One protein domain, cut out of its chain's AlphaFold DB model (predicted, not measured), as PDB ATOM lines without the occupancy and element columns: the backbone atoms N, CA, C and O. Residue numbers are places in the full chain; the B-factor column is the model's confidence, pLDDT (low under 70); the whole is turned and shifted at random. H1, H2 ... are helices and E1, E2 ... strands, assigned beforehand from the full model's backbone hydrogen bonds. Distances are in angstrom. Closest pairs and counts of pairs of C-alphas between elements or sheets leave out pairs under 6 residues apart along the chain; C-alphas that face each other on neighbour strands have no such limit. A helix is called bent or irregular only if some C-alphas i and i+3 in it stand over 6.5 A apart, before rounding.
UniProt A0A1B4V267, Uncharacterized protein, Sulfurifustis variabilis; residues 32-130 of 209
ATOM      1  N   ARG A  32      49.735 -44.092  39.532       83.19
ATOM      2  CA  ARG A  32      48.304 -44.359  39.344       83.19
ATOM      3  C   ARG A  32      47.639 -44.785  40.648       83.19
ATOM      4  O   ARG A  32      46.587 -44.254  40.982       83.19
ATOM      5  N   VAL A  33      48.264 -45.683  41.413       88.19
ATOM      6  CA  VAL A  33      47.744 -46.111  42.722       88.19
ATOM      7  C   VAL A  33      47.599 -44.923  43.675       88.19
ATOM      8  O   VAL A  33      46.550 -44.774  44.304       88.19
ATOM      9  N   ARG A  34      48.610 -44.052  43.766       89.31
ATOM     10  CA  ARG A  34      48.533 -42.839  44.592       89.31
ATOM     11  C   ARG A  34      47.417 -41.907  44.131       89.31
ATOM     12  O   ARG A  34      46.604 -41.525  44.961       89.31
ATOM     13  N   ARG A  35      47.331 -41.596  42.833       87.88
ATOM     14  CA  ARG A  35      46.289 -40.711  42.276       87.88
ATOM     15  C   ARG A  35      44.879 -41.234  42.531       87.88
ATOM     16  O   ARG A  35      44.006 -40.471  42.923       87.88
ATOM     17  N   SER A  36      44.654 -42.536  42.361       90.12
ATOM     18  CA  SER A  36      43.340 -43.128  42.616       90.12
ATOM     19  C   SER A  36      42.945 -43.089  44.094       90.12
ATOM     20  O   SER A  36      41.766 -42.938  44.388       90.12
ATOM     21  N   ASN A  37      43.891 -43.218  45.030       92.56
ATOM     22  CA  ASN A  37      43.587 -43.054  46.457       92.56
ATOM     23  C   ASN A  37      43.405 -41.575  46.841       92.56
ATOM     24  O   ASN A  37      42.465 -41.265  47.562       92.56
ATOM     25  N   ASP A  38      44.211 -40.664  46.286       91.81
ATOM     26  CA  ASP A  38      44.042 -39.211  46.458       91.81
ATOM     27  C   ASP A  38      42.657 -38.739  45.985       91.81
ATOM     28  O   ASP A  38      42.013 -37.917  46.635       91.81
ATOM     29  N   PHE A  39      42.135 -39.326  44.902       92.44
ATOM     30  CA  PHE A  39      40.756 -39.096  44.470       92.44
ATOM     31  C   PHE A  39      39.742 -39.431  45.575       92.44
ATOM     32  O   PHE A  39      38.834 -38.644  45.835       92.44
ATOM     33  N   VAL A  40      39.895 -40.570  46.259       95.00
ATOM     34  CA  VAL A  40      39.001 -40.969  47.361       95.00
ATOM     35  C   VAL A  40      39.092 -39.986  48.525       95.00
ATOM     36  O   VAL A  40      38.055 -39.594  49.059       95.00
ATOM     37  N   ASP A  41      40.300 -39.562  48.890       94.62
ATOM     38  CA  ASP A  41      40.514 -38.601  49.975       94.62
ATOM     39  C   ASP A  41      39.846 -37.252  49.663       94.62
ATOM     40  O   ASP A  41      39.117 -36.706  50.494       94.62
ATOM     41  N   LYS A  42      39.983 -36.761  48.426       94.25
ATOM     42  CA  LYS A  42      39.284 -35.556  47.955       94.25
ATOM     43  C   LYS A  42      37.767 -35.721  47.946       94.25
ATOM     44  O   LYS A  42      37.059 -34.785  48.305       94.25
ATOM     45  N   LEU A  43      37.240 -36.898  47.603       95.56
ATOM     46  CA  LEU A  43      35.798 -37.151  47.693       95.56
ATOM     47  C   LEU A  43      35.282 -37.149  49.130       95.56
ATOM     48  O   LEU A  43      34.172 -36.679  49.373       95.56
ATOM     49  N   LEU A  44      36.067 -37.640  50.089       97.19
ATOM     50  CA  LEU A  44      35.714 -37.534  51.505       97.19
ATOM     51  C   LEU A  44      35.722 -36.077  51.966       97.19
ATOM     52  O   LEU A  44      34.804 -35.668  52.676       97.19
ATOM     53  N   HIS A  45      36.683 -35.280  51.501       96.38
ATOM     54  CA  HIS A  45      36.687 -33.847  51.772       96.38
ATOM     55  C   HIS A  45      35.467 -33.143  51.158       96.38
ATOM     56  O   HIS A  45      34.776 -32.388  51.840       96.38
ATOM     57  N   LEU A  46      35.133 -33.441  49.899       96.25
ATOM     58  CA  LEU A  46      33.949 -32.892  49.238       96.25
ATOM     59  C   LEU A  46      32.654 -33.305  49.953       96.25
ATOM     60  O   LEU A  46      31.729 -32.506  50.075       96.25
ATOM     61  N   HIS A  47      32.581 -34.538  50.457       97.50
ATOM     62  CA  HIS A  47      31.484 -34.986  51.312       97.50
ATOM     63  C   HIS A  47      31.344 -34.100  52.560       97.50
ATOM     64  O   HIS A  47      30.249 -33.615  52.841       97.50
ATOM     65  N   GLU A  48      32.436 -33.841  53.283       97.62
ATOM     66  CA  GLU A  48      32.427 -32.965  54.461       97.62
ATOM     67  C   GLU A  48      31.977 -31.542  54.104       97.62
ATOM     68  O   GLU A  48      31.112 -30.973  54.778       97.62
ATOM     69  N   GLN A  49      32.492 -30.988  53.004       96.12
ATOM     70  CA  GLN A  49      32.090 -29.678  52.489       96.12
ATOM     71  C   GLN A  49      30.602 -29.628  52.113       96.12
ATOM     72  O   GLN A  49      29.923 -28.643  52.401       96.12
ATOM     73  N   ALA A  50      30.068 -30.690  51.503       94.75
ATOM     74  CA  ALA A  50      28.661 -30.771  51.120       94.75
ATOM     75  C   ALA A  50      27.719 -30.741  52.335       94.75
ATOM     76  O   ALA A  50      26.582 -30.281  52.214       94.75
ATOM     77  N   LEU A  51      28.183 -31.201  53.500       97.25
ATOM     78  CA  LEU A  51      27.432 -31.164  54.757       97.25
ATOM     79  C   LEU A  51      27.653 -29.875  55.559       97.25
ATOM     80  O   LEU A  51      26.777 -29.471  56.330       97.25
ATOM     81  N   ALA A  52      28.807 -29.229  55.400       96.69
ATOM     82  CA  ALA A  52      29.195 -28.060  56.178       96.69
ATOM     83  C   ALA A  52      28.193 -26.902  56.024       96.69
ATOM     84  O   ALA A  52      27.834 -26.487  54.923       96.69
ATOM     85  N   GLY A  53      27.725 -26.366  57.157       92.00
ATOM     86  CA  GLY A  53      26.793 -25.233  57.185       92.00
ATOM     87  C   GLY A  53      25.384 -25.530  56.652       92.00
ATOM     88  O   GLY A  53      24.587 -24.602  56.521       92.00
ATOM     89  N   ARG A  54      25.053 -26.796  56.360       94.12
ATOM     90  CA  ARG A  54      23.726 -27.222  55.893       94.12
ATOM     91  C   ARG A  54      22.991 -28.022  56.959       94.12
ATOM     92  O   ARG A  54      23.598 -28.699  57.782       94.12
ATOM     93  N   SER A  55      21.662 -27.974  56.914       97.56
ATOM     94  CA  SER A  55      20.823 -28.897  57.678       97.56
ATOM     95  C   SER A  55      20.636 -30.179  56.873       97.56
ATOM     96  O   SER A  55      20.205 -30.135  55.719       97.56
ATOM     97  N   TRP A  56      20.970 -31.316  57.473       98.38
ATOM     98  CA  TRP A  56      20.886 -32.618  56.830       98.38
ATOM     99  C   TRP A  56      20.384 -33.687  57.796       98.38
ATOM    100  O   TRP A  56      20.497 -33.561  59.014       98.38
ATOM    101  N   GLU A  57      19.839 -34.751  57.222       98.50
ATOM    102  CA  GLU A  57      19.436 -35.972  57.912       98.50
ATOM    103  C   GLU A  57      20.248 -37.149  57.375       98.50
ATOM    104  O   GLU A  57      20.694 -37.138  56.224       98.50
ATOM    105  N   SER A  58      20.431 -38.183  58.192       98.56
ATOM    106  CA  SER A  58      21.123 -39.400  57.776       98.56
ATOM    107  C   SER A  58      20.290 -40.644  58.027       98.56
ATOM    108  O   SER A  58      19.650 -40.775  59.068       98.56
ATOM    109  N   SER A  59      20.372 -41.596  57.105       98.69
ATOM    110  CA  SER A  59      19.841 -42.949  57.270       98.69
ATOM    111  C   SER A  59      20.949 -43.970  57.070       98.69
ATOM    112  O   SER A  59      21.828 -43.765  56.231       98.69
ATOM    113  N   GLU A  60      20.861 -45.093  57.770       98.62
ATOM    114  CA  GLU A  60      21.862 -46.149  57.704       98.62
ATOM    115  C   GLU A  60      21.263 -47.473  57.220       98.62
ATOM    116  O   GLU A  60      20.129 -47.813  57.558       98.62
ATOM    117  N   ARG A  61      22.047 -48.240  56.457       98.38
ATOM    118  CA  ARG A  61      21.754 -49.640  56.140       98.38
ATOM    119  C   ARG A  61      23.024 -50.485  56.091       98.38
ATOM    120  O   ARG A  61      24.114 -49.982  55.818       98.38
ATOM    121  N   LEU A  62      22.867 -51.789  56.292       98.44
ATOM    122  CA  LEU A  62      23.911 -52.763  55.981       98.44
ATOM    123  C   LEU A  62      23.839 -53.146  54.499       98.44
ATOM    124  O   LEU A  62      22.759 -53.194  53.907       98.44
ATOM    125  N   GLY A  63      24.998 -53.403  53.902       97.50
ATOM    126  CA  GLY A  63      25.109 -53.871  52.526       97.50
ATOM    127  C   GLY A  63      26.354 -54.719  52.318       97.50
ATOM    128  O   GLY A  63      27.218 -54.817  53.193       97.50
ATOM    129  N   GLY A  64      26.445 -55.358  51.157       96.31
ATOM    130  CA  GLY A  64      27.541 -56.265  50.873       96.31
ATOM    131  C   GLY A  64      27.363 -57.046  49.581       96.31
ATOM    132  O   GLY A  64      26.690 -56.607  48.651       96.31
ATOM    133  N   TYR A  65      28.003 -58.205  49.537       94.56
ATOM    134  CA  TYR A  65      28.139 -59.066  48.367       94.56
ATOM    135  C   TYR A  65      27.380 -60.377  48.572       94.56
ATOM    136  O   TYR A  65      27.028 -60.715  49.697       94.56
ATOM    137  N   LYS A  66      27.181 -61.154  47.498       94.12
ATOM    138  CA  LYS A  66      26.482 -62.453  47.542       94.12
ATOM    139  C   LYS A  66      26.952 -63.350  48.699       94.12
ATOM    140  O   LYS A  66      26.118 -63.888  49.417       94.12
ATOM    141  N   ASP A  67      28.268 -63.449  48.894       94.62
ATOM    142  CA  ASP A  67      28.881 -64.298  49.926       94.62
ATOM    143  C   ASP A  67      29.289 -63.513  51.193       94.62
ATOM    144  O   ASP A  67      29.778 -64.091  52.160       94.62
ATOM    145  N   LEU A  68      29.083 -62.189  51.202       94.12
ATOM    146  CA  LEU A  68      29.380 -61.275  52.313       94.12
ATOM    147  C   LEU A  68      28.264 -60.214  52.431       94.12
ATOM    148  O   LEU A  68      28.531 -59.036  52.193       94.12
ATOM    149  N   PRO A  69      27.009 -60.594  52.741       94.88
ATOM    150  CA  PRO A  69      25.828 -59.735  52.555       94.88
ATOM    151  C   PRO A  69      25.797 -58.490  53.448       94.88
ATOM    152  O   PRO A  69      25.154 -57.501  53.110       94.88
ATOM    153  N   GLU A  70      26.526 -58.511  54.560       97.31
ATOM    154  CA  GLU A  70      26.673 -57.385  55.477       97.31
ATOM    155  C   GLU A  70      28.156 -57.021  55.620       97.31
ATOM    156  O   GLU A  70      28.714 -57.078  56.715       97.31
ATOM    157  N   PHE A  71      28.830 -56.726  54.511       97.75
ATOM    158  CA  PHE A  71      30.250 -56.366  54.491       97.75
ATOM    159  C   PHE A  71      30.502 -54.933  54.983       97.75
ATOM    160  O   PHE A  71      31.448 -54.680  55.734       97.75
ATOM    161  N   TYR A  72      29.642 -53.994  54.594       98.00
ATOM    162  CA  TYR A  72      29.782 -52.574  54.895       98.00
ATOM    163  C   TYR A  72      28.523 -51.993  55.541       98.00
ATOM    164  O   TYR A  72      27.412 -52.513  55.419       98.00
ATOM    165  N   ARG A  73      28.725 -50.882  56.241       98.62
ATOM    166  CA  ARG A  73      27.690 -49.967  56.713       98.62
ATOM    167  C   ARG A  73      27.638 -48.788  55.753       98.62
ATOM    168  O   ARG A  73      28.654 -48.127  55.561       98.62
ATOM    169  N   GLU A  74      26.481 -48.537  55.157       98.75
ATOM    170  CA  GLU A  74      26.238 -47.364  54.322       98.75
ATOM    171  C   GLU A  74      25.470 -46.312  55.114       98.75
ATOM    172  O   GLU A  74      24.392 -46.596  55.637       98.75
ATOM    173  N   VAL A  75      25.994 -45.090  55.139       98.81
ATOM    174  CA  VAL A  75      25.286 -43.907  55.627       98.81
ATOM    175  C   VAL A  75      24.935 -43.035  54.428       98.81
ATOM    176  O   VAL A  75      25.816 -42.611  53.680       98.81
ATOM    177  N   THR A  76      23.644 -42.777  54.234       98.88
ATOM    178  CA  THR A  76      23.138 -41.822  53.240       98.88
ATOM    179  C   THR A  76      22.810 -40.514  53.939       98.88
ATOM    180  O   THR A  76      22.015 -40.520  54.875       98.88
ATOM    181  N   TYR A  77      23.360 -39.410  53.444       98.81
ATOM    182  CA  TYR A  77      23.102 -38.061  53.942       98.81
ATOM    183  C   TYR A  77      22.191 -37.316  52.972       98.81
ATOM    184  O   TYR A  77      22.426 -37.329  51.759       98.81
ATOM    185  N   ARG A  78      21.148 -36.673  53.491       98.81
ATOM    186  CA  ARG A  78      20.144 -35.945  52.711       98.81
ATOM    187  C   ARG A  78      20.017 -34.523  53.206       98.81
ATOM    188  O   ARG A  78      20.000 -34.290  54.406       98.81
ATOM    189  N   ASP A  79      19.867 -33.590  52.281       98.12
ATOM    190  CA  ASP A  79      19.480 -32.222  52.607       98.12
ATOM    191  C   ASP A  79      18.096 -32.234  53.271       98.12
ATOM    192  O   ASP A  79      17.130 -32.720  52.679       98.12
ATOM    193  N   ALA A  80      17.990 -31.712  54.495       98.06
ATOM    194  CA  ALA A  80      16.774 -31.833  55.304       98.06
ATOM    195  C   ALA A  80      15.584 -31.066  54.704       98.06
ATOM    196  O   ALA A  80      14.425 -31.398  54.942       98.06
ATOM    197  N   ARG A  81      15.856 -30.028  53.902       96.38
ATOM    198  CA  ARG A  81      14.819 -29.191  53.295       96.38
ATOM    199  C   ARG A  81      14.262 -29.796  52.011       96.38
ATOM    200  O   ARG A  81      13.064 -29.706  51.763       96.38
ATOM    201  N   SER A  82      15.127 -30.340  51.162       97.06
ATOM    202  CA  SER A  82      14.754 -30.827  49.832       97.06
ATOM    203  C   SER A  82      14.665 -32.344  49.714       97.06
ATOM    204  O   SER A  82      14.162 -32.839  48.708       97.06
ATOM    205  N   GLY A  83      15.178 -33.093  50.692       97.62
ATOM    206  CA  GLY A  83      15.242 -34.559  50.675       97.62
ATOM    207  C   GLY A  83      16.257 -35.144  49.681       97.62
ATOM    208  O   GLY A  83      16.405 -36.373  49.595       97.62
ATOM    209  N   ARG A  84      16.967 -34.292  48.929       97.94
ATOM    210  CA  ARG A  84      17.992 -34.696  47.958       97.94
ATOM    211  C   ARG A  84      19.166 -35.355  48.673       97.94
ATOM    212  O   ARG A  84      19.559 -34.919  49.750       97.94
ATOM    213  N   VAL A  85      19.727 -36.401  48.073       98.56
ATOM    214  CA  VAL A  85      20.922 -37.069  48.606       98.56
ATOM    215  C   VAL A  85      22.117 -36.158  48.375       98.56
ATOM    216  O   VAL A  85      22.386 -35.808  47.240       98.56
ATOM    217  N   LEU A  86      22.838 -35.789  49.429       98.44
ATOM    218  CA  LEU A  86      24.086 -35.028  49.314       98.44
ATOM    219  C   LEU A  86      25.266 -35.965  49.059       98.44
ATOM    220  O   LEU A  86      26.146 -35.680  48.254       98.44
ATOM    221  N   SER A  87      25.268 -37.114  49.735       98.69
ATOM    222  CA  SER A  87      26.356 -38.086  49.641       98.69
ATOM    223  C   SER A  87      25.968 -39.429  50.249       98.69
ATOM    224  O   SER A  87      25.058 -39.500  51.086       98.69
ATOM    225  N   ARG A  88      26.708 -40.477  49.891       98.81
ATOM    226  CA  ARG A  88      26.699 -41.774  50.573       98.81
ATOM    227  C   ARG A  88      28.118 -42.173  50.930       98.81
ATOM    228  O   ARG A  88      29.023 -42.029  50.117       98.81
ATOM    229  N   VAL A  89      28.302 -42.712  52.129       98.69
ATOM    230  CA  VAL A  89      29.596 -43.239  52.571       98.69
ATOM    231  C   VAL A  89      29.399 -44.663  53.057       98.69
ATOM    232  O   VAL A  89      28.598 -44.922  53.954       98.69
ATOM    233  N   GLN A  90      30.148 -45.586  52.469       98.69
ATOM    234  CA  GLN A  90      30.202 -46.985  52.859       98.69
ATOM    235  C   GLN A  90      31.506 -47.239  53.613       98.69
ATOM    236  O   GLN A  90      32.589 -46.965  53.093       98.69
ATOM    237  N   ARG A  91      31.424 -47.783  54.826       98.38
ATOM    238  CA  ARG A  91      32.581 -48.172  55.649       98.38
ATOM    239  C   ARG A  91      32.527 -49.655  55.972       98.38
ATOM    240  O   ARG A  91      31.454 -50.184  56.266       98.38
ATOM    241  N   GLU A  92      33.664 -50.337  55.893       97.38
ATOM    242  CA  GLU A  92      33.743 -51.775  56.181       97.38
ATOM    243  C   GLU A  92      33.360 -52.035  57.645       97.38
ATOM    244  O   GLU A  92      33.800 -51.327  58.546       97.38
ATOM    245  N   ARG A  93      32.538 -53.051  57.929       97.44
ATOM    246  CA  ARG A  93      32.081 -53.288  59.313       97.44
ATOM    247  C   ARG A  93      33.189 -53.769  60.237       97.44
ATOM    248  O   ARG A  93      33.236 -53.364  61.392       97.44
ATOM    249  N   ALA A  94      34.041 -54.660  59.734       96.19
ATOM    250  CA  ALA A  94      35.168 -55.194  60.493       96.19
ATOM    251  C   ALA A  94      36.277 -54.145  60.703       96.19
ATOM    252  O   ALA A  94      37.066 -54.275  61.632       96.19
ATOM    253  N   HIS A  95      36.303 -53.112  59.854       96.06
ATOM    254  CA  HIS A  95      37.308 -52.051  59.824       96.06
ATOM    255  C   HIS A  95      36.641 -50.693  59.522       96.06
ATOM    256  O   HIS A  95      36.745 -50.204  58.395       96.06
ATOM    257  N   PRO A  96      35.908 -50.086  60.478       95.62
ATOM    258  CA  PRO A  96      35.105 -48.877  60.236       95.62
ATOM    259  C   PRO A  96      35.906 -47.664  59.743       95.62
ATOM    260  O   PRO A  96      35.373 -46.769  59.083       95.62
ATOM    261  N   GLU A  97      37.203 -47.623  60.026       94.62
ATOM    262  CA  GLU A  97      38.130 -46.626  59.499       94.62
ATOM    263  C   GLU A  97      38.289 -46.718  57.972       94.62
ATOM    264  O   GLU A  97      38.561 -45.710  57.319       94.62
ATOM    265  N   ARG A  98      38.053 -47.895  57.379       95.44
ATOM    266  CA  ARG A  98      38.210 -48.144  55.944       95.44
ATOM    267  C   ARG A  98      36.951 -47.783  55.177       95.44
ATOM    268  O   ARG A  98      35.894 -48.397  55.332       95.44
ATOM    269  N   VAL A  99      37.099 -46.825  54.270       97.00
ATOM    270  CA  VAL A  99      36.066 -46.487  53.290       97.00
ATOM    271  C   VAL A  99      36.000 -47.586  52.243       97.00
ATOM    272  O   VAL A  99      36.983 -47.879  51.566       97.00
ATOM    273  N   HIS A 100      34.838 -48.211  52.119       98.00
ATOM    274  CA  HIS A 100      34.540 -49.159  51.059       98.00
ATOM    275  C   HIS A 100      34.099 -48.450  49.778       98.00
ATOM    276  O   HIS A 100      34.529 -48.832  48.694       98.00
ATOM    277  N   GLY A 101      33.315 -47.384  49.916       98.06
ATOM    278  CA  GLY A 101      32.886 -46.550  48.806       98.06
ATOM    279  C   GLY A 101      32.374 -45.194  49.268       98.06
ATOM    280  O   GLY A 101      31.970 -45.027  50.421       98.06
ATOM    281  N   VAL A 102      32.421 -44.221  48.371       98.50
ATOM    282  CA  VAL A 102      31.949 -42.855  48.595       98.50
ATOM    283  C   VAL A 102      31.273 -42.348  47.327       98.50
ATOM    284  O   VAL A 102      31.790 -42.537  46.228       98.50
ATOM    285  N   GLU A 103      30.112 -41.725  47.496       98.50
ATOM    286  CA  GLU A 103      29.355 -41.039  46.451       98.50
ATOM    287  C   GLU A 103      29.061 -39.614  46.913       98.50
ATOM    288  O   GLU A 103      28.614 -39.426  48.050       98.50
ATOM    289  N   VAL A 104      29.244 -38.617  46.049       98.50
ATOM    290  CA  VAL A 104      28.887 -37.219  46.336       98.50
ATOM    291  C   VAL A 104      28.116 -36.621  45.168       98.50
ATOM    292  O   VAL A 104      28.541 -36.752  44.025       98.50
ATOM    293  N   TYR A 105      27.006 -35.945  45.460       98.31
ATOM    294  CA  TYR A 105      26.059 -35.426  44.475       98.31
ATOM    295  C   TYR A 105      26.000 -33.898  44.537       98.31
ATOM    296  O   TYR A 105      25.749 -33.311  45.591       98.31
ATOM    297  N   VAL A 106      26.190 -33.244  43.393       96.69
ATOM    298  CA  VAL A 106      26.208 -31.783  43.261       96.69
ATOM    299  C   VAL A 106      25.038 -31.328  42.405       96.69
ATOM    300  O   VAL A 106      24.874 -31.752  41.258       96.69
ATOM    301  N   TYR A 107      24.246 -30.415  42.961       96.19
ATOM    302  CA  TYR A 107      23.051 -29.873  42.328       96.19
ATOM    303  C   TYR A 107      23.233 -28.399  41.959       96.19
ATOM    304  O   TYR A 107      23.938 -27.671  42.660       96.19
ATOM    305  N   ASP A 108      22.579 -27.957  40.886       94.50
ATOM    306  CA  ASP A 108      22.473 -26.535  40.543       94.50
ATOM    307  C   ASP A 108      21.426 -25.798  41.404       94.50
ATOM    308  O   ASP A 108      20.791 -26.375  42.293       94.50
ATOM    309  N   GLY A 109      21.251 -24.496  41.152       94.06
ATOM    310  CA  GLY A 109      20.280 -23.653  41.861       94.06
ATOM    311  C   GLY A 109      18.818 -24.061  41.643       94.06
ATOM    312  O   GLY A 109      17.991 -23.841  42.528       94.06
ATOM    313  N   ASP A 110      18.516 -24.720  40.521       94.44
ATOM    314  CA  ASP A 110      17.198 -25.297  40.224       94.44
ATOM    315  C   ASP A 110      17.026 -26.688  40.869       94.44
ATOM    316  O   ASP A 110      15.944 -27.284  40.866       94.44
ATOM    317  N   GLY A 111      18.095 -27.212  41.471       95.38
ATOM    318  CA  GLY A 111      18.137 -28.482  42.171       95.38
ATOM    319  C   GLY A 111      18.183 -29.699  41.250       95.38
ATOM    320  O   GLY A 111      17.740 -30.781  41.660       95.38
ATOM    321  N   ARG A 112      18.696 -29.537  40.027       94.94
ATOM    322  CA  ARG A 112      19.024 -30.623  39.092       94.94
ATOM    323  C   ARG A 112      20.415 -31.154  39.406       94.94
ATOM    324  O   ARG A 112      21.304 -30.385  39.754       94.94
ATOM    325  N   LEU A 113      20.603 -32.468  39.297       96.00
ATOM    326  CA  LEU A 113      21.927 -33.070  39.442       96.00
ATOM    327  C   LEU A 113      22.784 -32.633  38.253       96.00
ATOM    328  O   LEU A 113      22.417 -32.916  37.113       96.00
ATOM    329  N   VAL A 114      23.886 -31.941  38.521       95.81
ATOM    330  CA  VAL A 114      24.824 -31.475  37.488       95.81
ATOM    331  C   VAL A 114      26.130 -32.245  37.517       95.81
ATOM    332  O   VAL A 114      26.777 -32.377  36.481       95.81
ATOM    333  N   ARG A 115      26.512 -32.781  38.682       95.88
ATOM    334  CA  ARG A 115      27.680 -33.650  38.823       95.88
ATOM    335  C   ARG A 115      27.457 -34.689  39.907       95.88
ATOM    336  O   ARG A 115      26.843 -34.375  40.925       95.88
ATOM    337  N   ASP A 116      28.020 -35.871  39.734       97.12
ATOM    338  CA  ASP A 116      28.314 -36.741  40.865       97.12
ATOM    339  C   ASP A 116      29.678 -37.399  40.727       97.12
ATOM    340  O   ASP A 116      30.277 -37.456  39.652       97.12
ATOM    341  N   TYR A 117      30.179 -37.834  41.869       97.12
ATOM    342  CA  TYR A 117      31.466 -38.475  41.995       97.12
ATOM    343  C   TYR A 117      31.296 -39.777  42.742       97.12
ATOM    344  O   TYR A 117      30.538 -39.840  43.712       97.12
ATOM    345  N   PHE A 118      32.042 -40.790  42.333       96.94
ATOM    346  CA  PHE A 118      31.967 -42.110  42.930       96.94
ATOM    347  C   PHE A 118      33.341 -42.746  43.009       96.94
ATOM    348  O   PHE A 118      34.110 -42.696  42.054       96.94
ATOM    349  N   ALA A 119      33.631 -43.412  44.117       97.38
ATOM    350  CA  ALA A 119      34.728 -44.357  44.192       97.38
ATOM    351  C   ALA A 119      34.339 -45.562  45.044       97.38
ATOM    352  O   ALA A 119      33.626 -45.417  46.036       97.38
ATOM    353  N   TRP A 120      34.849 -46.742  44.697       96.06
ATOM    354  CA  TRP A 120      34.691 -47.940  45.523       96.06
ATOM    355  C   TRP A 120      35.875 -48.892  45.402       96.06
ATOM    356  O   TRP A 120      36.545 -48.970  44.372       96.06
ATOM    357  N   TYR A 121      36.106 -49.653  46.462       96.62
ATOM    358  CA  TYR A 121      37.138 -50.679  46.554       96.62
ATOM    359  C   TYR A 121      36.521 -52.066  46.442       96.62
ATOM    360  O   TYR A 121      35.432 -52.317  46.951       96.62
ATOM    361  N   LEU A 122      37.258 -53.009  45.860       93.31
ATOM    362  CA  LEU A 122      36.880 -54.415  45.961       93.31
ATOM    363  C   LEU A 122      36.999 -54.893  47.419       93.31
ATOM    364  O   LEU A 122      37.911 -54.472  48.137       93.31
ATOM    365  N   PRO A 123      36.129 -55.813  47.868       90.44
ATOM    366  CA  PRO A 123      36.321 -56.452  49.159       90.44
ATOM    367  C   PRO A 123      37.672 -57.179  49.160       90.44
ATOM    368  O   PRO A 123      38.038 -57.827  48.181       90.44
ATOM    369  N   LEU A 124      38.416 -57.057  50.263       85.19
ATOM    370  CA  LEU A 124      39.749 -57.643  50.485       85.19
ATOM    371  C   LEU A 124      40.910 -57.045  49.661       85.19
ATOM    372  O   LEU A 124      42.062 -57.255  50.036       85.19
ATOM    373  N   TYR A 125      40.654 -56.263  48.607       88.19
ATOM    374  CA  TYR A 125      41.696 -55.627  47.787       88.19
ATOM    375  C   TYR A 125      41.693 -54.112  47.987       88.19
ATOM    376  O   TYR A 125      40.779 -53.406  47.567       88.19
ATOM    377  N   ARG A 126      42.732 -53.613  48.661       86.38
ATOM    378  CA  ARG A 126      42.784 -52.242  49.198       86.38
ATOM    379  C   ARG A 126      43.876 -51.364  48.602       86.38
ATOM    380  O   ARG A 126      44.062 -50.250  49.072       86.38
ATOM    381  N   ASN A 127      44.610 -51.853  47.607       90.31
ATOM    382  CA  ASN A 127      45.715 -51.099  47.022       90.31
ATOM    383  C   ASN A 127      45.225 -49.822  46.321       90.31
ATOM    384  O   ASN A 127      45.838 -48.777  46.485       90.31
ATOM    385  N   ALA A 128      44.119 -49.891  45.584       92.31
ATOM    386  CA  ALA A 128      43.476 -48.758  44.926       92.31
ATOM    387  C   ALA A 128      41.974 -49.051  44.763       92.31
ATOM    388  O   ALA A 128      41.589 -50.228  44.766       92.31
ATOM    389  N   PRO A 129      41.118 -48.025  44.615       94.38
ATOM    390  CA  PRO A 129      39.724 -48.248  44.257       94.38
ATOM    391  C   PRO A 129      39.626 -48.992  42.920       94.38
ATOM    392  O   PRO A 129      40.440 -48.814  42.013       94.38
ATOM    393  N   ARG A 130      38.617 -49.854  42.802       93.56
ATOM    394  CA  ARG A 130      38.334 -50.609  41.579       93.56
ATOM    395  C   ARG A 130      37.677 -49.740  40.520       93.56
ATOM    396  O   ARG A 130      37.949 -49.946  39.341       93.56
TER     397      ARG A 130
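Overview. This is residues 32 to 130 of the 209 residues of an uncharacterized protein of Sulfurifustis variabilis (UniProt A0A1B4V267). This is a twisted wall of five antiparallel strands, with one long helix, H1, laid slantwise over one face and the other face bare of any named helix. The helix covers the part of the sheet made by E3, E4 and E5, while E1 and the bent strand E2 form the far side of the wall, and a last stretch with no named element, residues 121 to 130, follows E5. The printed part has 99 residues, with one named helix and then five named strands along the chain, H1 E1 E2 E3 E4 E5; the sheet's order is the same, E1 - E2 - E3 - E4 - E5, all antiparallel. The class is mixed, helices and strands, and the whole is compact, with a radius of gyration of the C-alphas of 14.1 A and spans of 40 by 30 by 21 A.

Arrangement. Start at the first printed residue with H1, residues 32 to 51, where 15 of the 16 O i to N i+4 pairs are within hydrogen-bond range. After a tight link come E1, residues 56 to 65, and E2, residues 68 to 79, a hairpin with 161 degrees between their directions; look for N 59 and O 76, 3.0 A apart, and N 65 and O 68, 2.8 A apart. E2 bends by 54 degrees at residue 71. The next hairpin joins E2 to E3, residues 85 to 92, at 154 degrees, with N 75 and O 89 at 2.9 A. E3 and E4, residues 99 to 107, form a hairpin at 176 degrees, with N 90 and O 101 at 2.8 A. E4 and E5, residues 113 to 120, form the last hairpin, at 174 degrees, with N 104 and O 117 at 2.9 A. The five strands are a meander, each the antiparallel neighbour of the one before; E1 and E5 are its edge strands. Now return to H1: it is on one face of this sheet, an arrangement of two layers, helix over sheet, at a height over the sheet of 8.4 A. It lies over E3, E4 and E5, and on the local plane its line stands at 50 degrees to that of E5, slantwise to the strands. The closest C-alphas of H1 and E4 are those of His 47 and Val 104, 6.0 A apart. For H1 and E3 they are those of His 47 and Ser 87, 6.2 A apart, and for H1 and E5 those of Val 40 and Ala 119, 6.3 A apart. H1 and E2 are near each other, with 6 pairs of C-alphas within 10 A. E1 is apart from E4 and E5, and E2 is apart from E5.

Along the chain. Find C-alpha 32 at (48.304, -44.359, 39.344); from there H1 runs 29.1 A to C-alpha 51 at (27.432, -31.164, 54.757). E1, from Trp 56 to Tyr 65, is 28.7 A long, and E2, from Leu 68 to Asp 79, is 30.7 A long and has the most residues of the strands, 12. E3 runs from Val 85 to Glu 92 over 20.9 A, and E4 from Val 99 to Tyr 107 over 23.8 A. E5 runs from Leu 113 over 20.5 A to Trp 120, whose C-alpha is at (34.691, -47.940, 45.523).

Size, cuts and confidence. The two C-alphas farthest apart are those of Asp 67 and Gly 109, 42.3 A, while the C-alphas of Arg 32 and Arg 130, first and last printed, are 12.0 A apart. The printed part has no cut. No link is long; the one from E3 to E4, with 6 residues, is short, and the others are tight. The mean pLDDT of the printed part is 95.7, and no printed residue is under 70.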